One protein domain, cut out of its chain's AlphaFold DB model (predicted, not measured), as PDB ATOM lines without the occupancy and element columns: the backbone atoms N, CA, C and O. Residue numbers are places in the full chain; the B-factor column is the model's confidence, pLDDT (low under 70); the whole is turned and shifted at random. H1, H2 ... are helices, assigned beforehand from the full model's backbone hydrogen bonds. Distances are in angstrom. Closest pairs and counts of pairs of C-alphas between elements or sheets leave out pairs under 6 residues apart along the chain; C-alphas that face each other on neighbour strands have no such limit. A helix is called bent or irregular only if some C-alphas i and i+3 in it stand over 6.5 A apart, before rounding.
ATOM      1  N   SER A 157     185.779 114.074 120.589       90.00
ATOM      2  CA  SER A 157     185.354 113.954 119.194       90.00
ATOM      3  C   SER A 157     184.961 115.316 118.621       90.00
ATOM      4  O   SER A 157     184.645 116.255 119.350       90.00
ATOM      5  N   ALA A 158     184.918 115.419 117.290       91.81
ATOM      6  CA  ALA A 158     184.484 116.638 116.609       91.81
ATOM      7  C   ALA A 158     182.994 116.958 116.813       91.81
ATOM      8  O   ALA A 158     182.602 118.103 116.597       91.81
ATOM      9  N   THR A 159     182.158 115.979 117.178       94.69
ATOM     10  CA  THR A 159     180.716 116.178 117.396       94.69
ATOM     11  C   THR A 159     180.385 116.522 118.847       94.69
ATOM     12  O   THR A 159     179.396 117.211 119.094       94.69
ATOM     13  N   LEU A 160     181.235 116.134 119.804       94.62
ATOM     14  CA  LEU A 160     181.005 116.325 121.239       94.62
ATOM     15  C   LEU A 160     180.721 117.777 121.677       94.62
ATOM     16  O   LEU A 160     179.778 117.967 122.450       94.62
ATOM     17  N   PRO A 161     181.435 118.820 121.192       96.00
ATOM     18  CA  PRO A 161     181.123 120.197 121.578       96.00
ATOM     19  C   PRO A 161     179.675 120.578 121.246       96.00
ATOM     20  O   PRO A 161     179.015 121.293 121.995       96.00
ATOM     21  N   TYR A 162     179.157 120.074 120.128       97.00
ATOM     22  CA  TYR A 162     177.818 120.392 119.650       97.00
ATOM     23  C   TYR A 162     176.742 119.577 120.366       97.00
ATOM     24  O   TYR A 162     175.654 120.098 120.602       97.00
ATOM     25  N   TRP A 163     177.054 118.353 120.804       97.19
ATOM     26  CA  TRP A 163     176.193 117.615 121.729       97.19
ATOM     27  C   TRP A 163     176.013 118.364 123.054       97.19
ATOM     28  O   TRP A 163     174.888 118.460 123.542       97.19
ATOM     29  N   TRP A 164     177.073 118.975 123.592       97.25
ATOM     30  CA  TRP A 164     176.972 119.850 124.765       97.25
ATOM     31  C   TRP A 164     176.125 121.099 124.505       97.25
ATOM     32  O   TRP A 164     175.281 121.438 125.333       97.25
ATOM     33  N   ILE A 165     176.292 121.769 123.359       97.00
ATOM     34  CA  ILE A 165     175.456 122.933 123.011       97.00
ATOM     35  C   ILE A 165     173.981 122.524 122.924       97.00
ATOM     36  O   ILE A 165     173.136 123.190 123.520       97.00
ATOM     37  N   LEU A 166     173.674 121.415 122.242       97.81
ATOM     38  CA  LEU A 166     172.317 120.875 122.160       97.81
ATOM     39  C   LEU A 166     171.767 120.557 123.555       97.81
ATOM     40  O   LEU A 166     170.628 120.906 123.855       97.81
ATOM     41  N   TRP A 167     172.574 119.949 124.424       98.00
ATOM     42  CA  TRP A 167     172.208 119.635 125.805       98.00
ATOM     43  C   TRP A 167     171.827 120.888 126.604       98.00
ATOM     44  O   TRP A 167     170.725 120.957 127.151       98.00
ATOM     45  N   PHE A 168     172.684 121.914 126.608       96.12
ATOM     46  CA  PHE A 168     172.422 123.171 127.314       96.12
ATOM     47  C   PHE A 168     171.195 123.891 126.749       96.12
ATOM     48  O   PHE A 168     170.317 124.314 127.503       96.12
ATOM     49  N   ALA A 169     171.099 123.999 125.426       97.19
ATOM     50  CA  ALA A 169     169.981 124.654 124.761       97.19
ATOM     51  C   ALA A 169     168.648 123.921 125.013       97.19
ATOM     52  O   ALA A 169     167.611 124.557 125.217       97.19
ATOM     53  N   SER A 170     168.674 122.593 125.119       97.81
ATOM     54  CA  SER A 170     167.503 121.779 125.462       97.81
ATOM     55  C   SER A 170     167.015 122.031 126.890       97.81
ATOM     56  O   SER A 170     165.812 122.190 127.102       97.81
ATOM     57  N   ILE A 171     167.930 122.151 127.862       96.44
ATOM     58  CA  ILE A 171     167.588 122.514 129.250       96.44
ATOM     59  C   ILE A 171     166.990 123.915 129.312       96.44
ATOM     60  O   ILE A 171     165.981 124.117 129.982       96.44
ATOM     61  N   VAL A 172     167.584 124.881 128.606       95.56
ATOM     62  CA  VAL A 172     167.072 126.257 128.568       95.56
ATOM     63  C   VAL A 172     165.678 126.293 127.940       95.56
ATOM     64  O   VAL A 172     164.805 126.979 128.466       95.56
ATOM     65  N   THR A 173     165.446 125.525 126.869       95.38
ATOM     66  CA  THR A 173     164.130 125.389 126.223       95.38
ATOM     67  C   THR A 173     163.105 124.818 127.198       95.38
ATOM     68  O   THR A 173     162.085 125.456 127.453       95.38
ATOM     69  N   PHE A 174     163.401 123.661 127.798       95.62
ATOM     70  CA  PHE A 174     162.537 123.000 128.776       95.62
ATOM     71  C   PHE A 174     162.236 123.903 129.982       95.62
ATOM     72  O   PHE A 174     161.073 124.119 130.316       95.62
ATOM     73  N   GLY A 175     163.271 124.460 130.614       93.81
ATOM     74  CA  GLY A 175     163.134 125.292 131.805       93.81
ATOM     75  C   GLY A 175     162.365 126.581 131.528       93.81
ATOM     76  O   GLY A 175     161.491 126.953 132.306       93.81
ATOM     77  N   SER A 176     162.625 127.228 130.388       92.06
ATOM     78  CA  SER A 176     161.905 128.445 129.991       92.06
ATOM     79  C   SER A 176     160.452 128.156 129.631       92.06
ATOM     80  O   SER A 176     159.583 128.957 129.960       92.06
ATOM     81  N   ALA A 177     160.167 127.015 128.998       92.31
ATOM     82  CA  ALA A 177     158.804 126.597 128.690       92.31
ATOM     83  C   ALA A 177     158.014 126.231 129.952       92.31
ATOM     84  O   ALA A 177     156.869 126.649 130.088       92.31
ATOM     85  N   ALA A 178     158.629 125.533 130.913       92.75
ATOM     86  CA  ALA A 178     158.020 125.264 132.215       92.75
ATOM     87  C   ALA A 178     157.741 126.561 132.996       92.75
ATOM     88  O   ALA A 178     156.674 126.722 133.594       92.75
ATOM     89  N   ASP A 179     158.674 127.514 132.948       89.50
ATOM     90  CA  ASP A 179     158.515 128.824 133.576       89.50
ATOM     91  C   ASP A 179     157.449 129.684 132.881       89.50
ATOM     92  O   ASP A 179     156.689 130.369 133.554       89.50
ATOM     93  N   ALA A 180     157.329 129.623 131.554       87.31
ATOM     94  CA  ALA A 180     156.255 130.290 130.821       87.31
ATOM     95  C   ALA A 180     154.896 129.633 131.104       87.31
ATOM     96  O   ALA A 180     153.922 130.328 131.388       87.31
ATOM     97  N   ARG A 181     154.835 128.296 131.129       88.38
ATOM     98  CA  ARG A 181     153.611 127.516 131.369       88.38
ATOM     99  C   ARG A 181     152.905 127.888 132.670       88.38
ATOM    100  O   ARG A 181     151.677 127.841 132.710       88.38
ATOM    101  N   ARG A 182     153.663 128.249 133.715       86.12
ATOM    102  CA  ARG A 182     153.114 128.676 135.017       86.12
ATOM    103  C   ARG A 182     152.515 130.086 134.997       86.12
ATOM    104  O   ARG A 182     151.782 130.430 135.914       86.12
ATOM    105  N   LEU A 183     152.901 130.916 134.026       81.81
ATOM    106  CA  LEU A 183     152.446 132.303 133.879       81.81
ATOM    107  C   LEU A 183     151.255 132.431 132.924       81.81
ATOM    108  O   LEU A 183     150.582 133.457 132.932       81.81
ATOM    109  N   VAL A 184     151.011 131.408 132.106       79.25
ATOM    110  CA  VAL A 184     149.873 131.334 131.191       79.25
ATOM    111  C   VAL A 184     148.623 130.915 131.978       79.25
ATOM    112  O   VAL A 184     148.413 129.727 132.243       79.25
ATOM    113  N   ASP A 185     147.803 131.897 132.354       71.19
ATOM    114  CA  ASP A 185     146.559 131.729 133.120       71.19
ATOM    115  C   ASP A 185     145.368 132.396 132.400       71.19
ATOM    116  O   ASP A 185     145.556 133.397 131.711       71.19
ATOM    117  N   GLY A 186     144.166 131.823 132.528       67.06
ATOM    118  CA  GLY A 186     142.946 132.250 131.818       67.06
ATOM    119  C   GLY A 186     142.240 131.152 131.003       67.06
ATOM    120  O   GLY A 186     142.777 130.048 130.822       67.06
ATOM    121  N   ASP A 187     141.030 131.467 130.525       60.34
ATOM    122  CA  ASP A 187     140.154 130.553 129.771       60.34
ATOM    123  C   ASP A 187     140.469 130.515 128.257       60.34
ATOM    124  O   ASP A 187     140.338 129.457 127.644       60.34
ATOM    125  N   ASP A 188     140.994 131.601 127.668       69.31
ATOM    126  CA  ASP A 188     141.308 131.674 126.225       69.31
ATOM    127  C   ASP A 188     142.742 131.237 125.846       69.31
ATOM    128  O   ASP A 188     143.037 130.988 124.683       69.31
ATOM    129  N   VAL A 189     143.614 130.964 126.823       76.12
ATOM    130  CA  VAL A 189     145.057 130.708 126.604       76.12
ATOM    131  C   VAL A 189     145.429 129.267 126.209       76.12
ATOM    132  O   VAL A 189     146.541 128.790 126.472       76.12
ATOM    133  N   THR A 190     144.503 128.519 125.606       81.44
ATOM    134  CA  THR A 190     144.703 127.090 125.288       81.44
ATOM    135  C   THR A 190     145.884 126.880 124.333       81.44
ATOM    136  O   THR A 190     146.739 126.030 124.582       81.44
ATOM    137  N   LEU A 191     146.011 127.723 123.305       80.75
ATOM    138  CA  LEU A 191     147.092 127.636 122.316       80.75
ATOM    139  C   LEU A 191     148.476 127.915 122.919       80.75
ATOM    140  O   LEU A 191     149.470 127.287 122.531       80.75
ATOM    141  N   ALA A 192     148.557 128.842 123.876       81.88
ATOM    142  CA  ALA A 192     149.791 129.147 124.594       81.88
ATOM    143  C   ALA A 192     150.210 127.981 125.506       81.88
ATOM    144  O   ALA A 192     151.392 127.625 125.538       81.88
ATOM    145  N   LYS A 193     149.248 127.338 126.189       86.62
ATOM    146  CA  LYS A 193     149.490 126.144 127.020       86.62
ATOM    147  C   LYS A 193     150.006 124.974 126.184       86.62
ATOM    148  O   LYS A 193     151.063 124.440 126.505       86.62
ATOM    149  N   GLU A 194     149.339 124.652 125.076       89.06
ATOM    150  CA  GLU A 194     149.771 123.589 124.155       89.06
ATOM    151  C   GLU A 194     151.177 123.839 123.599       89.06
ATOM    152  O   GLU A 194     152.002 122.930 123.529       89.06
ATOM    153  N   SER A 195     151.480 125.089 123.241       89.50
ATOM    154  CA  SER A 195     152.807 125.458 122.741       89.50
ATOM    155  C   SER A 195     153.886 125.291 123.821       89.50
ATOM    156  O   SER A 195     154.995 124.852 123.517       89.50
ATOM    157  N   CYS A 196     153.573 125.608 125.084       91.12
ATOM    158  CA  CYS A 196     154.486 125.396 126.209       91.12
ATOM    159  C   CYS A 196     154.716 123.906 126.467       91.12
ATOM    160  O   CYS A 196     155.861 123.490 126.631       91.12
ATOM    161  N   ASP A 197     153.654 123.102 126.454       93.38
ATOM    162  CA  ASP A 197     153.733 121.657 126.670       93.38
ATOM    163  C   ASP A 197     154.548 120.981 125.547       93.38
ATOM    164  O   ASP A 197     155.404 120.132 125.814       93.38
ATOM    165  N   LEU A 198     154.384 121.436 124.298       93.81
ATOM    166  CA  LEU A 198     155.212 121.016 123.168       93.81
ATOM    167  C   LEU A 198     156.692 121.389 123.364       93.81
ATOM    168  O   LEU A 198     157.566 120.547 123.160       93.81
ATOM    169  N   ALA A 199     156.996 122.620 123.786       94.81
ATOM    170  CA  ALA A 199     158.375 123.044 124.044       94.81
ATOM    171  C   ALA A 199     159.027 122.282 125.209       94.81
ATOM    172  O   ALA A 199     160.210 121.944 125.131       94.81
ATOM    173  N   ILE A 200     158.262 121.953 126.256       96.38
ATOM    174  CA  ILE A 200     158.702 121.067 127.341       96.38
ATOM    175  C   ILE A 200     159.078 119.698 126.769       96.38
ATOM    176  O   ILE A 200     160.183 119.220 127.027       96.38
ATOM    177  N   ALA A 201     158.207 119.090 125.958       97.06
ATOM    178  CA  ALA A 201     158.469 117.788 125.351       97.06
ATOM    179  C   ALA A 201     159.715 117.812 124.449       97.06
ATOM    180  O   ALA A 201     160.585 116.947 124.575       97.06
ATOM    181  N   ILE A 202     159.845 118.831 123.593       96.38
ATOM    182  CA  ILE A 202     161.021 119.043 122.735       96.38
ATOM    183  C   ILE A 202     162.291 119.161 123.569       96.38
ATOM    184  O   ILE A 202     163.266 118.465 123.276       96.38
ATOM    185  N   GLY A 203     162.282 120.008 124.600       97.00
ATOM    186  CA  GLY A 203     163.431 120.215 125.474       97.00
ATOM    187  C   GLY A 203     163.832 118.936 126.207       97.00
ATOM    188  O   GLY A 203     165.000 118.564 126.180       97.00
ATOM    189  N   VAL A 204     162.878 118.205 126.792       97.94
ATOM    190  CA  VAL A 204     163.152 116.956 127.527       97.94
ATOM    191  C   VAL A 204     163.708 115.869 126.609       97.94
ATOM    192  O   VAL A 204     164.739 115.277 126.924       97.94
ATOM    193  N   ILE A 205     163.071 115.614 125.462       97.50
ATOM    194  CA  ILE A 205     163.521 114.573 124.525       97.50
ATOM    195  C   ILE A 205     164.928 114.896 124.009       97.50
ATOM    196  O   ILE A 205     165.809 114.036 124.030       97.50
ATOM    197  N   SER A 206     165.167 116.146 123.610       97.62
ATOM    198  CA  SER A 206     166.467 116.585 123.088       97.62
ATOM    199  C   SER A 206     167.562 116.526 124.158       97.62
ATOM    200  O   SER A 206     168.668 116.067 123.881       97.62
ATOM    201  N   PHE A 207     167.239 116.901 125.401       98.00
ATOM    202  CA  PHE A 207     168.134 116.784 126.552       98.00
ATOM    203  C   PHE A 207     168.530 115.331 126.829       98.00
ATOM    204  O   PHE A 207     169.710 115.053 127.049       98.00
ATOM    205  N   LEU A 208     167.574 114.396 126.804       97.50
ATOM    206  CA  LEU A 208     167.846 112.976 127.044       97.50
ATOM    207  C   LEU A 208     168.715 112.375 125.935       97.50
ATOM    208  O   LEU A 208     169.688 111.685 126.235       97.50
ATOM    209  N   LEU A 209     168.411 112.681 124.670       96.25
ATOM    210  CA  LEU A 209     169.215 112.235 123.529       96.25
ATOM    211  C   LEU A 209     170.638 112.796 123.599       96.25
ATOM    212  O   LEU A 209     171.602 112.041 123.475       96.25
ATOM    213  N   ALA A 210     170.788 114.094 123.864       97.19
ATOM    214  CA  ALA A 210     172.103 114.706 124.008       97.19
ATOM    215  C   ALA A 210     172.878 114.122 125.199       97.19
ATOM    216  O   ALA A 210     174.053 113.797 125.056       97.19
ATOM    217  N   SER A 211     172.220 113.908 126.346       96.06
ATOM    218  CA  SER A 211     172.833 113.279 127.525       96.06
ATOM    219  C   SER A 211     173.354 111.882 127.204       96.06
ATOM    220  O   SER A 211     174.488 111.553 127.544       96.06
ATOM    221  N   PHE A 212     172.550 111.075 126.507       93.94
ATOM    222  CA  PHE A 212     172.945 109.743 126.071       93.94
ATOM    223  C   PHE A 212     174.217 109.784 125.211       93.94
ATOM    224  O   PHE A 212     175.172 109.066 125.506       93.94
ATOM    225  N   PHE A 213     174.283 110.657 124.198       93.75
ATOM    226  CA  PHE A 213     175.465 110.741 123.334       93.75
ATOM    227  C   PHE A 213     176.683 111.333 124.031       93.75
ATOM    228  O   PHE A 213     177.786 110.851 123.787       93.75
ATOM    229  N   ILE A 214     176.510 112.311 124.921       94.69
ATOM    230  CA  ILE A 214     177.602 112.829 125.755       94.69
ATOM    231  C   ILE A 214     178.200 111.689 126.587       94.69
ATOM    232  O   ILE A 214     179.406 111.464 126.538       94.69
ATOM    233  N   LEU A 215     177.369 110.917 127.295       92.50
ATOM    234  CA  LEU A 215     177.833 109.768 128.081       92.50
ATOM    235  C   LEU A 215     178.498 108.697 127.208       92.50
ATOM    236  O   LEU A 215     179.491 108.104 127.619       92.50
ATOM    237  N   SER A 216     177.985 108.485 125.994       90.25
ATOM    238  CA  SER A 216     178.576 107.567 125.018       90.25
ATOM    239  C   SER A 216     179.970 108.006 124.563       90.25
ATOM    240  O   SER A 216     180.859 107.171 124.419       90.25
ATOM    241  N   HIS A 217     180.190 109.310 124.374       90.00
ATOM    242  CA  HIS A 217     181.497 109.869 124.011       90.00
ATOM    243  C   HIS A 217     182.537 109.727 125.124       90.00
ATOM    244  O   HIS A 217     183.716 109.572 124.831       90.00
ATOM    245  N   TYR A 218     182.101 109.751 126.383       90.19
ATOM    246  CA  TYR A 218     182.947 109.473 127.545       90.19
ATOM    247  C   TYR A 218     183.038 107.978 127.885       90.19
ATOM    248  O   TYR A 218     183.490 107.620 128.967       90.19
ATOM    249  N   GLU A 219     182.571 107.102 126.990       87.31
ATOM    250  CA  GLU A 219     182.647 105.644 127.118       87.31
ATOM    251  C   GLU A 219     181.928 105.048 128.345       87.31
ATOM    252  O   GLU A 219     182.054 103.852 128.613       87.31
ATOM    253  N   PHE A 220     181.073 105.810 129.039       85.94
ATOM    254  CA  PHE A 220     180.311 105.324 130.202       85.94
ATOM    255  C   PHE A 220     179.317 104.202 129.859       85.94
ATOM    256  O   PHE A 220     178.867 103.477 130.744       85.94
ATOM    257  N   LEU A 221     178.956 104.055 128.581       80.25
ATOM    258  CA  LEU A 221     177.960 103.095 128.093       80.25
ATOM    259  C   LEU A 221     178.583 101.835 127.456       80.25
ATOM    260  O   LEU A 221     177.894 101.062 126.788       80.25
ATOM    261  N   THR A 222     179.879 101.589 127.661       75.94
ATOM    262  CA  THR A 222     180.629 100.460 127.074       75.94
ATOM    263  C   THR A 222     180.472  99.142 127.851       75.94
ATOM    264  O   THR A 222     181.424  98.398 128.063       75.94
ATOM    265  N   CYS A 223     179.252  98.792 128.264       75.50
ATOM    266  CA  CYS A 223     179.020  97.605 129.099       75.50
ATOM    267  C   CYS A 223     179.140  96.256 128.358       75.50
ATOM    268  O   CYS A 223     179.178  95.207 129.000       75.50
ATOM    269  N   CYS A 224     179.167  96.253 127.021       76.12
ATOM    270  CA  CYS A 224     179.150  95.035 126.211       76.12
ATOM    271  C   CYS A 224     179.876  95.197 124.858       76.12
ATOM    272  O   CYS A 224     180.003  96.303 124.337       76.12
ATOM    273  N   GLY A 225     180.321  94.098 124.235       73.75
ATOM    274  CA  GLY A 225     180.989  94.136 122.918       73.75
ATOM    275  C   GLY A 225     180.173  94.831 121.806       73.75
ATOM    276  O   GLY A 225     180.697  95.723 121.132       73.75
ATOM    277  N   PRO A 226     178.872  94.514 121.644       73.81
ATOM    278  CA  PRO A 226     177.989  95.232 120.715       73.81
ATOM    279  C   PRO A 226     177.850  96.727 121.042       73.81
ATOM    280  O   PRO A 226     177.841  97.572 120.150       73.81
ATOM    281  N   CYS A 227     177.814  97.061 122.333       71.12
ATOM    282  CA  CYS A 227     177.740  98.427 122.840       71.12
ATOM    283  C   CYS A 227     178.963  99.243 122.388       71.12
ATOM    284  O   CYS A 227     178.820 100.351 121.878       71.12
ATOM    285  N   ARG A 228     180.161  98.650 122.483       71.38
ATOM    286  CA  ARG A 228     181.435  99.276 122.094       71.38
ATOM    287  C   ARG A 228     181.528  99.578 120.594       71.38
ATOM    288  O   ARG A 228     182.135 100.565 120.194       71.38
ATOM    289  N   THR A 229     180.917  98.747 119.754       70.81
ATOM    290  CA  THR A 229     180.994  98.888 118.291       70.81
ATOM    291  C   THR A 229     179.906  99.793 117.718       70.81
ATOM    292  O   THR A 229     180.186 100.571 116.806       70.81
ATOM    293  N   TRP A 230     178.681  99.721 118.245       72.00
ATOM    294  CA  TRP A 230     177.535 100.456 117.702       72.00
ATOM    295  C   TRP A 230     177.358 101.840 118.329       72.00
ATOM    296  O   TRP A 230     176.953 102.764 117.625       72.00
ATOM    297  N   MET A 231     177.687 102.007 119.617       71.81
ATOM    298  CA  MET A 231     177.523 103.278 120.342       71.81
ATOM    299  C   MET A 231     178.777 104.165 120.324       71.81
ATOM    300  O   MET A 231     178.803 105.229 120.938       71.81
ATOM    301  N   SER A 232     179.821 103.774 119.595       72.25
ATOM    302  CA  SER A 232     181.005 104.617 119.413       72.25
ATOM    303  C   SER A 232     180.676 105.912 118.658       72.25
ATOM    304  O   SER A 232     179.903 105.879 117.692       72.25
ATOM    305  N   TYR A 233     181.354 107.006 119.007       77.31
ATOM    306  CA  TYR A 233     181.327 108.256 118.243       77.31
ATOM    307  C   TYR A 233     181.736 108.035 116.774       77.31
ATOM    308  O   TYR A 233     182.557 107.176 116.451       77.31
ATOM    309  N   GLY A 234     181.118 108.771 115.849       77.69
ATOM    310  CA  GLY A 234     181.287 108.596 114.402       77.69
ATOM    311  C   GLY A 234     180.642 107.322 113.831       77.69
ATOM    312  O   GLY A 234     180.853 106.996 112.660       77.69
ATOM    313  N   GLY A 235     179.867 106.586 114.635       85.06
ATOM    314  CA  GLY A 235     179.145 105.380 114.225       85.06
ATOM    315  C   GLY A 235     177.878 105.663 113.407       85.06
ATOM    316  O   GLY A 235     177.355 106.777 113.379       85.06
ATOM    317  N   ILE A 236     177.350 104.621 112.750       86.69
ATOM    318  CA  ILE A 236     176.091 104.687 111.976       86.69
ATOM    319  C   ILE A 236     174.889 104.981 112.885       86.69
ATOM    320  O   ILE A 236     173.945 105.649 112.462       86.69
ATOM    321  N   PHE A 237     174.923 104.517 114.137       89.69
ATOM    322  CA  PHE A 237     173.866 104.802 115.102       89.69
ATOM    323  C   PHE A 237     173.777 106.300 115.417       89.69
ATOM    324  O   PHE A 237     172.700 106.876 115.297       89.69
ATOM    325  N   GLU A 238     174.910 106.953 115.712       90.94
ATOM    326  CA  GLU A 238     174.962 108.411 115.906       90.94
ATOM    327  C   GLU A 238     174.442 109.153 114.670       90.94
ATOM    328  O   GLU A 238     173.639 110.067 114.814       90.94
ATOM    329  N   LEU A 239     174.812 108.708 113.458       91.69
ATOM    330  CA  LEU A 239     174.307 109.295 112.211       91.69
ATOM    331  C   LEU A 239     172.781 109.170 112.082       91.69
ATOM    332  O   LEU A 239     172.101 110.105 111.669       91.69
ATOM    333  N   THR A 240     172.236 108.004 112.412       93.44
ATOM    334  CA  THR A 240     170.796 107.750 112.286       93.44
ATOM    335  C   THR A 240     170.014 108.611 113.275       93.44
ATOM    336  O   THR A 240     169.015 109.227 112.904       93.44
ATOM    337  N   ILE A 241     170.492 108.702 114.521       94.81
ATOM    338  CA  ILE A 241     169.841 109.530 115.533       94.81
ATOM    339  C   ILE A 241     170.009 111.017 115.228       94.81
ATOM    340  O   ILE A 241     169.040 111.748 115.394       94.81
ATOM    341  N   ILE A 242     171.163 111.484 114.737       94.75
ATOM    342  CA  ILE A 242     171.301 112.913 114.428       94.75
ATOM    343  C   ILE A 242     170.393 113.340 113.274       94.75
ATOM    344  O   ILE A 242     169.791 114.399 113.365       94.75
ATOM    345  N   VAL A 243     170.175 112.501 112.254       95.50
ATOM    346  CA  VAL A 243     169.190 112.800 111.195       95.50
ATOM    347  C   VAL A 243     167.776 112.924 111.772       95.50
ATOM    348  O   VAL A 243     167.028 113.828 111.400       95.50
ATOM    349  N   PHE A 244     167.406 112.044 112.707       96.12
ATOM    350  CA  PHE A 244     166.135 112.160 113.421       96.12
ATOM    351  C   PHE A 244     166.063 113.453 114.249       96.12
ATOM    352  O   PHE A 244     165.060 114.161 114.190       96.12
ATOM    353  N   VAL A 245     167.130 113.785 114.984       96.62
ATOM    354  CA  VAL A 245     167.224 115.013 115.782       96.62
ATOM    355  C   VAL A 245     167.159 116.255 114.892       96.62
ATOM    356  O   VAL A 245     166.449 117.181 115.248       96.62
ATOM    357  N   ASP A 246     167.802 116.278 113.725       97.38
ATOM    358  CA  ASP A 246     167.736 117.396 112.776       97.38
ATOM    359  C   ASP A 246     166.287 117.648 112.333       97.38
ATOM    360  O   ASP A 246     165.794 118.774 112.413       97.38
ATOM    361  N   ILE A 247     165.561 116.596 111.931       97.19
ATOM    362  CA  ILE A 247     164.136 116.700 111.568       97.19
ATOM    363  C   ILE A 247     163.317 117.196 112.766       97.19
ATOM    364  O   ILE A 247     162.492 118.101 112.626       97.19
ATOM    365  N   TRP A 248     163.573 116.640 113.952       96.50
ATOM    366  CA  TRP A 248     162.928 117.041 115.199       96.50
ATOM    367  C   TRP A 248     163.161 118.524 115.516       96.50
ATOM    368  O   TRP A 248     162.204 119.235 115.824       96.50
ATOM    369  N   GLN A 249     164.392 119.026 115.373       97.38
ATOM    370  CA  GLN A 249     164.728 120.428 115.627       97.38
ATOM    371  C   GLN A 249     164.156 121.371 114.562       97.38
ATOM    372  O   GLN A 249     163.766 122.492 114.890       97.38
ATOM    373  N   VAL A 250     164.051 120.942 113.299       97.50
ATOM    374  CA  VAL A 250     163.382 121.725 112.246       97.50
ATOM    375  C   VAL A 250     161.900 121.901 112.574       97.50
ATOM    376  O   VAL A 250     161.390 123.022 112.520       97.50
ATOM    377  N   ILE A 251     161.218 120.821 112.972       95.81
ATOM    378  CA  ILE A 251     159.814 120.875 113.403       95.81
ATOM    379  C   ILE A 251     159.677 121.751 114.650       95.81
ATOM    380  O   ILE A 251     158.804 122.618 114.689       95.81
ATOM    381  N   ALA A 252     160.551 121.575 115.643       95.25
ATOM    382  CA  ALA A 252     160.567 122.382 116.859       95.25
ATOM    383  C   ALA A 252     160.703 123.876 116.549       95.25
ATOM    384  O   ALA A 252     159.899 124.682 117.007       95.25
ATOM    385  N   THR A 253     161.678 124.237 115.716       95.88
ATOM    386  CA  THR A 253     161.926 125.626 115.314       95.88
ATOM    387  C   THR A 253     160.708 126.187 114.600       95.88
ATOM    388  O   THR A 253     160.159 127.195 115.026       95.88
ATOM    389  N   HIS A 254     160.201 125.489 113.585       94.50
ATOM    390  CA  HIS A 254     159.030 125.947 112.852       94.50
ATOM    391  C   HIS A 254     157.807 126.138 113.760       94.50
ATOM    392  O   HIS A 254     157.167 127.185 113.723       94.50
ATOM    393  N   THR A 255     157.483 125.154 114.596       92.44
ATOM    394  CA  THR A 255     156.259 125.168 115.412       92.44
ATOM    395  C   THR A 255     156.326 126.134 116.590       92.44
ATOM    396  O   THR A 255     155.303 126.721 116.933       92.44
ATOM    397  N   LEU A 256     157.500 126.332 117.195       91.56
ATOM    398  CA  LEU A 256     157.660 127.198 118.365       91.56
ATOM    399  C   LEU A 256     157.972 128.649 118.005       91.56
ATOM    400  O   LEU A 256     157.612 129.537 118.779       91.56
ATOM    401  N   THR A 257     158.608 128.905 116.856       91.50
ATOM    402  CA  THR A 257     159.002 130.262 116.439       91.50
ATOM    403  C   THR A 257     158.120 130.856 115.342       91.50
ATOM    404  O   THR A 257     158.402 131.953 114.863       91.50
ATOM    405  N   SER A 258     157.059 130.159 114.926       87.81
ATOM    406  CA  SER A 258     156.040 130.725 114.033       87.81
ATOM    407  C   SER A 258     155.308 131.903 114.682       87.81
ATOM    408  O   SER A 258     155.263 132.029 115.905       87.81
ATOM    409  N   ALA A 259     154.712 132.771 113.865       83.06
ATOM    410  CA  ALA A 259     153.967 133.932 114.350       83.06
ATOM    411  C   ALA A 259     152.881 133.528 115.369       83.06
ATOM    412  O   ALA A 259     152.138 132.571 115.147       83.06
ATOM    413  N   GLY A 260     152.815 134.249 116.492       75.69
ATOM    414  CA  GLY A 260     151.859 133.987 117.575       75.69
ATOM    415  C   GLY A 260     152.205 132.796 118.477       75.69
ATOM    416  O   GLY A 260     151.399 132.422 119.324       75.69
ATOM    417  N   LYS A 261     153.378 132.175 118.310       83.94
ATOM    418  CA  LYS A 261     153.845 131.070 119.160       83.94
ATOM    419  C   LYS A 261     154.800 131.554 120.242       83.94
ATOM    420  O   LYS A 261     155.360 132.642 120.176       83.94
ATOM    421  N   ILE A 262     155.003 130.720 121.256       85.12
ATOM    422  CA  ILE A 262     155.680 131.121 122.498       85.12
ATOM    423  C   ILE A 262     157.155 131.512 122.340       85.12
ATOM    424  O   ILE A 262     157.728 132.168 123.205       85.12
ATOM    425  N   GLY A 263     157.778 131.085 121.245       84.69
ATOM    426  CA  GLY A 263     159.135 131.439 120.867       84.69
ATOM    427  C   GLY A 263     159.165 132.278 119.600       84.69
ATOM    428  O   GLY A 263     160.147 132.183 118.884       84.69
ATOM    429  N   SER A 264     158.112 133.036 119.263       83.62
ATOM    430  CA  SER A 264     158.080 133.868 118.050       83.62
ATOM    431  C   SER A 264     158.944 135.123 118.168       83.62
ATOM    432  O   SER A 264     159.475 135.609 117.175       83.62
ATOM    433  N   THR A 265     159.089 135.659 119.383       81.25
ATOM    434  CA  THR A 265     159.942 136.813 119.681       81.25
ATOM    435  C   THR A 265     160.666 136.613 121.007       81.25
ATOM    436  O   THR A 265     160.250 135.830 121.858       81.25
ATOM    437  N   ILE A 266     161.762 137.347 121.194       82.31
ATOM    438  CA  ILE A 266     162.498 137.362 122.464       82.31
ATOM    439  C   ILE A 266     161.668 138.083 123.537       82.31
ATOM    440  O   ILE A 266     161.619 137.652 124.682       82.31
ATOM    441  N   THR A 267     160.990 139.173 123.173       80.69
ATOM    442  CA  THR A 267     160.286 140.063 124.112       80.69
ATOM    443  C   THR A 267     158.886 139.580 124.505       80.69
ATOM    444  O   THR A 267     158.331 140.094 125.475       80.69
ATOM    445  N   GLY A 268     158.313 138.598 123.799       67.31
ATOM    446  CA  GLY A 268     156.972 138.065 124.078       67.31
ATOM    447  C   GLY A 268     155.815 138.902 123.520       67.31
ATOM    448  O   GLY A 268     154.660 138.669 123.846       67.31
ATOM    449  N   GLN A 269     156.083 139.889 122.664       61.78
ATOM    450  CA  GLN A 269     155.026 140.684 122.033       61.78
ATOM    451  C   GLN A 269     154.834 140.235 120.583       61.78
ATOM    452  O   GLN A 269     155.740 140.385 119.763       61.78
ATOM    453  N   GLY A 270     153.678 139.636 120.285       54.25
ATOM    454  CA  GLY A 270     153.201 139.415 118.920       54.25
ATOM    455  C   GLY A 270     152.312 140.581 118.487       54.25
ATOM    456  O   GLY A 270     151.475 141.039 119.262       54.25
ATOM    457  N   GLU A 271     152.488 141.091 117.270       43.69
ATOM    458  CA  GLU A 271     151.564 142.078 116.703       43.69
ATOM    459  C   GLU A 271     150.223 141.394 116.375       43.69
ATOM    460  O   GLU A 271     150.133 140.601 115.440       43.69
ATOM    461  N   GLY A 272     149.180 141.672 117.164       44.91
ATOM    462  CA  GLY A 272     147.830 141.137 116.956       44.91
ATOM    463  C   GLY A 272     146.937 141.326 118.186       44.91
ATOM    464  O   GLY A 272     147.300 140.952 119.292       44.91
ATOM    465  N   VAL A 273     145.770 141.939 117.995       42.19
ATOM    466  CA  VAL A 273     144.878 142.513 119.026       42.19
ATOM    467  C   VAL A 273     144.007 141.449 119.745       42.19
ATOM    468  O   VAL A 273     142.841 141.695 120.015       42.19
ATOM    469  N   ALA A 274     144.526 140.259 120.068       45.62
ATOM    470  CA  ALA A 274     143.755 139.232 120.790       45.62
ATOM    471  C   ALA A 274     144.602 138.437 121.808       45.62
ATOM    472  O   ALA A 274     145.295 137.486 121.464       45.62
ATOM    473  N   GLU A 275     144.545 138.924 123.050       50.25
ATOM    474  CA  GLU A 275     144.304 138.235 124.340       50.25
ATOM    475  C   GLU A 275     145.175 137.065 124.843       50.25
ATOM    476  O   GLU A 275     145.216 136.865 126.057       50.25
ATOM    477  N   ASP A 276     145.997 136.409 124.023       55.62
ATOM    478  CA  ASP A 276     146.944 135.399 124.521       55.62
ATOM    479  C   ASP A 276     148.300 136.034 124.843       55.62
ATOM    480  O   ASP A 276     149.232 136.055 124.036       55.62
ATOM    481  N   TYR A 277     148.425 136.589 126.050       63.03
ATOM    482  CA  TYR A 277     149.707 137.082 126.553       63.03
ATOM    483  C   TYR A 277     150.747 135.950 126.590       63.03
ATOM    484  O   TYR A 277     150.626 134.989 127.353       63.03
ATOM    485  N   VAL A 278     151.818 136.099 125.808       68.25
ATOM    486  CA  VAL A 278     152.995 135.229 125.856       68.25
ATOM    487  C   VAL A 278     154.133 135.993 126.532       68.25
ATOM    488  O   VAL A 278     154.601 136.996 126.001       68.25
ATOM    489  N   PRO A 279     154.648 135.555 127.687       71.75
ATOM    490  CA  PRO A 279     155.810 136.207 128.274       71.75
ATOM    491  C   PRO A 279     157.061 135.978 127.409       71.75
ATOM    492  O   PRO A 279     157.297 134.871 126.924       71.75
ATOM    493  N   GLY A 280     157.906 137.006 127.266       77.88
ATOM    494  CA  GLY A 280     159.229 136.847 126.653       77.88
ATOM    495  C   GLY A 280     160.035 135.762 127.366       77.88
ATOM    496  O   GLY A 280     159.925 135.620 128.588       77.88
ATOM    497  N   SER A 281     160.789 134.964 126.610       80.25
ATOM    498  CA  SER A 281     161.468 133.765 127.113       80.25
ATOM    499  C   SER A 281     162.732 133.430 126.307       80.25
ATOM    500  O   SER A 281     162.932 133.925 125.195       80.25
ATOM    501  N   ASN A 282     163.583 132.540 126.837       91.31
ATOM    502  CA  ASN A 282     164.799 132.112 126.139       91.31
ATOM    503  C   ASN A 282     164.492 131.105 125.013       91.31
ATOM    504  O   ASN A 282     165.414 130.682 124.316       91.31
ATOM    505  N   ILE A 283     163.225 130.703 124.831       91.62
ATOM    506  CA  ILE A 283     162.821 129.631 123.908       91.62
ATOM    507  C   ILE A 283     163.260 129.950 122.480       91.62
ATOM    508  O   ILE A 283     163.807 129.071 121.824       91.62
ATOM    509  N   TYR A 284     163.110 131.204 122.026       91.75
ATOM    510  CA  TYR A 284     163.549 131.618 120.688       91.75
ATOM    511  C   TYR A 284     165.020 131.239 120.454       91.75
ATOM    512  O   TYR A 284     165.337 130.433 119.582       91.75
ATOM    513  N   PHE A 285     165.935 131.771 121.268       92.44
ATOM    514  CA  PHE A 285     167.365 131.520 121.085       92.44
ATOM    515  C   PHE A 285     167.748 130.068 121.345       92.44
ATOM    516  O   PHE A 285     168.589 129.529 120.632       92.44
ATOM    517  N   ALA A 286     167.144 129.433 122.346       95.25
ATOM    518  CA  ALA A 286     167.472 128.069 122.725       95.25
ATOM    519  C   ALA A 286     167.083 127.057 121.634       95.25
ATOM    520  O   ALA A 286     167.866 126.160 121.319       95.25
ATOM    521  N   VAL A 287     165.931 127.229 120.987       95.75
ATOM    522  CA  VAL A 287     165.501 126.348 119.894       95.75
ATOM    523  C   VAL A 287     166.380 126.548 118.655       95.75
ATOM    524  O   VAL A 287     166.868 125.572 118.088       95.75
ATOM    525  N   TRP A 288     166.702 127.795 118.292       96.50
ATOM    526  CA  TRP A 288     167.632 128.076 117.189       96.50
ATOM    527  C   TRP A 288     169.055 127.563 117.456       96.50
ATOM    528  O   TRP A 288     169.689 127.007 116.559       96.50
ATOM    529  N   ALA A 289     169.556 127.706 118.687       96.81
ATOM    530  CA  ALA A 289     170.849 127.156 119.087       96.81
ATOM    531  C   ALA A 289     170.847 125.622 119.032       96.81
ATOM    532  O   ALA A 289     171.821 125.031 118.567       96.81
ATOM    533  N   SER A 290     169.746 124.982 119.440       97.56
ATOM    534  CA  SER A 290     169.559 123.529 119.342       97.56
ATOM    535  C   SER A 290     169.588 123.060 117.888       97.56
ATOM    536  O   SER A 290     170.311 122.117 117.567       97.56
ATOM    537  N   LEU A 291     168.886 123.758 116.988       97.75
ATOM    538  CA  LEU A 291     168.909 123.471 115.553       97.75
ATOM    539  C   LEU A 291     170.322 123.611 114.970       97.75
ATOM    540  O   LEU A 291     170.831 122.683 114.340       97.75
ATOM    541  N   ALA A 292     170.992 124.737 115.225       97.75
ATOM    542  CA  ALA A 292     172.351 124.974 114.743       97.75
ATOM    543  C   ALA A 292     173.350 123.934 115.280       97.75
ATOM    544  O   ALA A 292     174.225 123.473 114.540       97.75
ATOM    545  N   ALA A 293     173.210 123.534 116.546       97.62
ATOM    546  CA  ALA A 293     174.011 122.477 117.148       97.62
ATOM    547  C   ALA A 293     173.763 121.126 116.467       97.62
ATOM    548  O   ALA A 293     174.730 120.474 116.083       97.62
ATOM    549  N   SER A 294     172.501 120.746 116.243       97.50
ATOM    550  CA  SER A 294     172.152 119.489 115.564       97.50
ATOM    551  C   SER A 294     172.749 119.398 114.153       97.50
ATOM    552  O   SER A 294     173.530 118.489 113.865       97.50
ATOM    553  N   MET A 295     172.579 120.447 113.343       96.50
ATOM    554  CA  MET A 295     173.187 120.526 112.013       96.50
ATOM    555  C   MET A 295     174.718 120.474 112.070       96.50
ATOM    556  O   MET A 295     175.364 119.866 111.214       96.50
ATOM    557  N   SER A 296     175.322 121.100 113.085       96.81
ATOM    558  CA  SER A 296     176.772 121.076 113.267       96.81
ATOM    559  C   SER A 296     177.285 119.679 113.618       96.81
ATOM    560  O   SER A 296     178.327 119.289 113.094       96.81
ATOM    561  N   ILE A 297     176.550 118.899 114.421       96.00
ATOM    562  CA  ILE A 297     176.854 117.478 114.664       96.00
ATOM    563  C   ILE A 297     176.854 116.729 113.329       96.00
ATOM    564  O   ILE A 297     177.836 116.058 113.016       96.00
ATOM    565  N   THR A 298     175.825 116.906 112.495       93.88
ATOM    566  CA  THR A 298     175.730 116.254 111.178       93.88
ATOM    567  C   THR A 298     176.913 116.604 110.269       93.88
ATOM    568  O   THR A 298     177.545 115.718 109.686       93.88
ATOM    569  N   VAL A 299     177.285 117.885 110.182       93.38
ATOM    570  CA  VAL A 299     178.442 118.338 109.388       93.38
ATOM    571  C   VAL A 299     179.751 117.748 109.923       93.38
ATOM    572  O   VAL A 299     180.628 117.344 109.152       93.38
ATOM    573  N   LYS A 300     179.892 117.681 111.247       93.94
ATOM    574  CA  LYS A 300     181.117 117.245 111.929       93.94
ATOM    575  C   LYS A 300     181.221 115.735 112.091       93.94
ATOM    576  O   LYS A 300     182.326 115.239 112.301       93.94
ATOM    577  N   TRP A 301     180.138 114.994 111.877       92.75
ATOM    578  CA  TRP A 301     180.118 113.535 111.956       92.75
ATOM    579  C   TRP A 301     181.141 112.886 111.018       92.75
ATOM    580  O   TRP A 301     181.858 111.969 111.415       92.75
ATOM    581  N   LYS A 302     181.306 113.411 109.792       87.19
ATOM    582  CA  LYS A 302     182.350 112.921 108.870       87.19
ATOM    583  C   LYS A 302     183.761 113.100 109.440       87.19
ATOM    584  O   LYS A 302     184.595 112.218 109.267       87.19
ATOM    585  N   GLN A 303     184.019 114.220 110.121       85.44
ATOM    586  CA  GLN A 303     185.307 114.485 110.772       85.44
ATOM    587  C   GLN A 303     185.517 113.545 111.965       85.44
ATOM    588  O   GLN A 303     186.594 112.974 112.103       85.44
ATOM    589  N   ALA A 304     184.476 113.310 112.771       81.56
ATOM    590  CA  ALA A 304     184.520 112.350 113.875       81.56
ATOM    591  C   ALA A 304     184.802 110.919 113.389       81.56
ATOM    592  O   ALA A 304     185.659 110.233 113.943       81.56
ATOM    593  N   ARG A 305     184.161 110.493 112.293       84.00
ATOM    594  CA  ARG A 305     184.411 109.186 111.676       84.00
ATOM    595  C   ARG A 305     185.853 109.042 111.184       84.00
ATOM    596  O   ARG A 305     186.448 107.985 111.370       84.00
ATOM    597  N   ALA A 306     186.417 110.086 110.576       81.25
ATOM    598  CA  ALA A 306     187.811 110.078 110.130       81.25
ATOM    599  C   ALA A 306     188.795 109.955 111.308       81.25
ATOM    600  O   ALA A 306     189.741 109.176 111.221       81.25
ATOM    601  N   MET A 307     188.546 110.660 112.418       80.00
ATOM    602  CA  MET A 307     189.375 110.553 113.627       80.00
ATOM    603  C   MET A 307     189.336 109.151 114.233       80.00
ATOM    604  O   MET A 307     190.391 108.604 114.543       80.00
ATOM    605  N   LYS A 308     188.151 108.530 114.300       77.56
ATOM    606  CA  LYS A 308     188.023 107.147 114.769       77.56
ATOM    607  C   LYS A 308     188.827 106.175 113.902       77.56
ATOM    608  O   LYS A 308     189.537 105.331 114.433       77.56
ATOM    609  N   PHE A 309     188.745 106.296 112.574       78.94
ATOM    610  CA  PHE A 309     189.536 105.445 111.678       78.94
ATOM    611  C   PHE A 309     191.043 105.598 111.906       78.94
ATOM    612  O   PHE A 309     191.746 104.593 111.917       78.94
ATOM    613  N   ALA A 310     191.527 106.824 112.118       78.94
ATOM    614  CA  ALA A 310     192.936 107.069 112.413       78.94
ATOM    615  C   ALA A 310     193.367 106.453 113.758       78.94
ATOM    616  O   ALA A 310     194.440 105.868 113.841       78.94
ATOM    617  N   GLN A 311     192.524 106.534 114.793       81.06
ATOM    618  CA  GLN A 311     192.799 105.919 116.098       81.06
ATOM    619  C   GLN A 311     192.843 104.391 116.013       81.06
ATOM    620  O   GLN A 311     193.810 103.797 116.471       81.06
ATOM    621  N   THR A 312     191.871 103.762 115.347       80.31
ATOM    622  CA  THR A 312     191.871 102.302 115.161       80.31
ATOM    623  C   THR A 312     193.082 101.826 114.353       80.31
ATOM    624  O   THR A 312     193.633 100.776 114.655       80.31
ATOM    625  N   GLN A 313     193.536 102.584 113.348       75.94
ATOM    626  CA  GLN A 313     194.770 102.247 112.627       75.94
ATOM    627  C   GLN A 313     196.014 102.336 113.517       75.94
ATOM    628  O   GLN A 313     196.897 101.494 113.398       75.94
ATOM    629  N   ASN A 314     196.086 103.329 114.404       78.81
ATOM    630  CA  ASN A 314     197.203 103.450 115.338       78.81
ATOM    631  C   ASN A 314     197.220 102.306 116.361       78.81
ATOM    632  O   ASN A 314     198.287 101.758 116.603       78.81
ATOM    633  N   GLU A 315     196.061 101.916 116.901       78.75
ATOM    634  CA  GLU A 315     195.945 100.791 117.843       78.75
ATOM    635  C   GLU A 315     196.405  99.470 117.208       78.75
ATOM    636  O   GLU A 315     197.219  98.765 117.792       78.75
ATOM    637  N   VAL A 316     195.959  99.170 115.980       78.44
ATOM    638  CA  VAL A 316     196.377  97.949 115.264       78.44
ATOM    639  C   VAL A 316     197.885  97.949 114.998       78.44
ATOM    640  O   VAL A 316     198.544  96.940 115.221       78.44
ATOM    641  N   ASN A 317     198.450  99.084 114.577       75.75
ATOM    642  CA  ASN A 317     199.891  99.192 114.340       75.75
ATOM    643  C   ASN A 317     200.716  99.048 115.635       75.75
ATOM    644  O   ASN A 317     201.841  98.554 115.591       75.75
ATOM    645  N   GLU A 318     200.205  99.517 116.778       76.94
ATOM    646  CA  GLU A 318     200.858  99.336 118.081       76.94
ATOM    647  C   GLU A 318     200.785  97.882 118.560       76.94
ATOM    648  O   GLU A 318     201.788  97.365 119.053       76.94
ATOM    649  N   GLU A 319     199.648  97.205 118.374       75.44
ATOM    650  CA  GLU A 319     199.498  95.779 118.691       75.44
ATOM    651  C   GLU A 319     200.412  94.899 117.824       75.44
ATOM    652  O   GLU A 319     201.082  94.018 118.360       75.44
ATOM    653  N   GLU A 320     200.510  95.164 116.514       75.12
ATOM    654  CA  GLU A 320     201.443  94.457 115.620       75.12
ATOM    655  C   GLU A 320     202.900  94.662 116.056       75.12
ATOM    656  O   GLU A 320     203.670  93.708 116.139       75.12
ATOM    657  N   ARG A 321     203.272  95.894 116.421       73.25
ATOM    658  CA  ARG A 321     204.634  96.205 116.869       73.25
ATOM    659  C   ARG A 321     205.003  95.515 118.184       73.25
ATOM    660  O   ARG A 321     206.144  95.098 118.339       73.25
ATOM    661  N   LEU A 322     204.070  95.426 119.129       74.38
ATOM    662  CA  LEU A 322     204.297  94.746 120.408       74.38
ATOM    663  C   LEU A 322     204.303  93.217 120.259       74.38
ATOM    664  O   LEU A 322     205.026  92.552 120.993       74.38
ATOM    665  N   GLY A 323     203.539  92.669 119.308       69.62
ATOM    666  CA  GLY A 323     203.556  91.240 118.987       69.62
ATOM    667  C   GLY A 323     204.882  90.778 118.374       69.62
ATOM    668  O   GLY A 323     205.387  89.723 118.748       69.62
ATOM    669  N   ASP A 324     205.485  91.595 117.508       68.38
ATOM    670  CA  ASP A 324     206.789  91.295 116.899       68.38
ATOM    671  C   ASP A 324     207.952  91.340 117.917       68.38
ATOM    672  O   ASP A 324     208.938  90.619 117.760       68.38
ATOM    673  N   ASP A 325     207.840  92.150 118.978       63.25
ATOM    674  CA  ASP A 325     208.849  92.250 120.046       63.25
ATOM    675  C   ASP A 325     208.780  91.075 121.055       63.25
ATOM    676  O   ASP A 325     209.765  90.815 121.748       63.25
ATOM    677  N   GLU A 326     207.657  90.347 121.152       59.22
ATOM    678  CA  GLU A 326     207.531  89.143 122.000       59.22
ATOM    679  C   GLU A 326     208.045  87.856 121.319       59.22
ATOM    680  O   GLU A 326     208.323  86.869 122.008       59.22
ATOM    681  N   GLU A 327     208.207  87.851 119.990       55.94
ATOM    682  CA  GLU A 327     208.735  86.707 119.224       55.94
ATOM    683  C   GLU A 327     210.262  86.755 118.973       55.94
ATOM    684  O   GLU A 327     210.809  85.823 118.368       55.94
ATOM    685  N   ALA A 328     210.967  87.790 119.456       52.19
ATOM    686  CA  ALA A 328     212.420  87.984 119.310       52.19
ATOM    687  C   ALA A 328     213.225  87.636 120.579       52.19
ATOM    688  O   ALA A 328     214.317  87.032 120.429       52.19
TER     689      ALA A 328
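What this domain is: This is residues 157 to 328 of the 328 residues of the protein "Hypothetical protein" of Skeletonema marinoi (UniProt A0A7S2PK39). What is the shape? H1, H2, H4 and H5a stand side by side in a bundle, up and down, each running against the one before; from its end H5b leads away as an arm, with residues 310 to 328 sticking out. How large is it? The printed part has 172 residues with five named helices, H1 to H5, all helix and loose, radius of gyration of the C-alphas 21.3 A, spanning 86 by 26 by 20 A.

Where its parts are: Where is the longest helix? H5, residues 283 to 326, is one helix by its hydrogen bonds but bent, C-alphas 299 and 302 being 6.7 A apart; its arms are H5a, residues 283 to 299, and H5b, residues 302 to 326, which is 37.0 A long from first to last C-alpha and ends at Glu 326, with C-alpha 326 at (207.531, 89.143, 122.000). Where are the others? H1, 160 to 181, begins at C-alpha (181.005, 116.325, 121.239); H2, 190 to 217, is 40.6 A long; H3 is 225 to 230; H4 is 236 to 257.

How they stand to each other: What touches H5a? H4 does, a hairpin with closest C-alphas Gln 249 and Leu 291, 5.2 A; H1 does at Ala 169 and Ala 286, 4.7 A. And H3? It is close to H4 but not clearly touching, C-alphas Trp 230 and Phe 237 being closest at 6.3 A. Are the backbones well formed? In H1, H2, H3, H4, H5a and H5b every O i to N i+4 pair is within hydrogen-bond range.

The domain as a whole: Is there a cut? The printed part has no cut; the link from H4 to H5 is long, 25 residues. Where is confidence low? Residues 186 to 188, 268 to 278 and 323 to 328 are under 70.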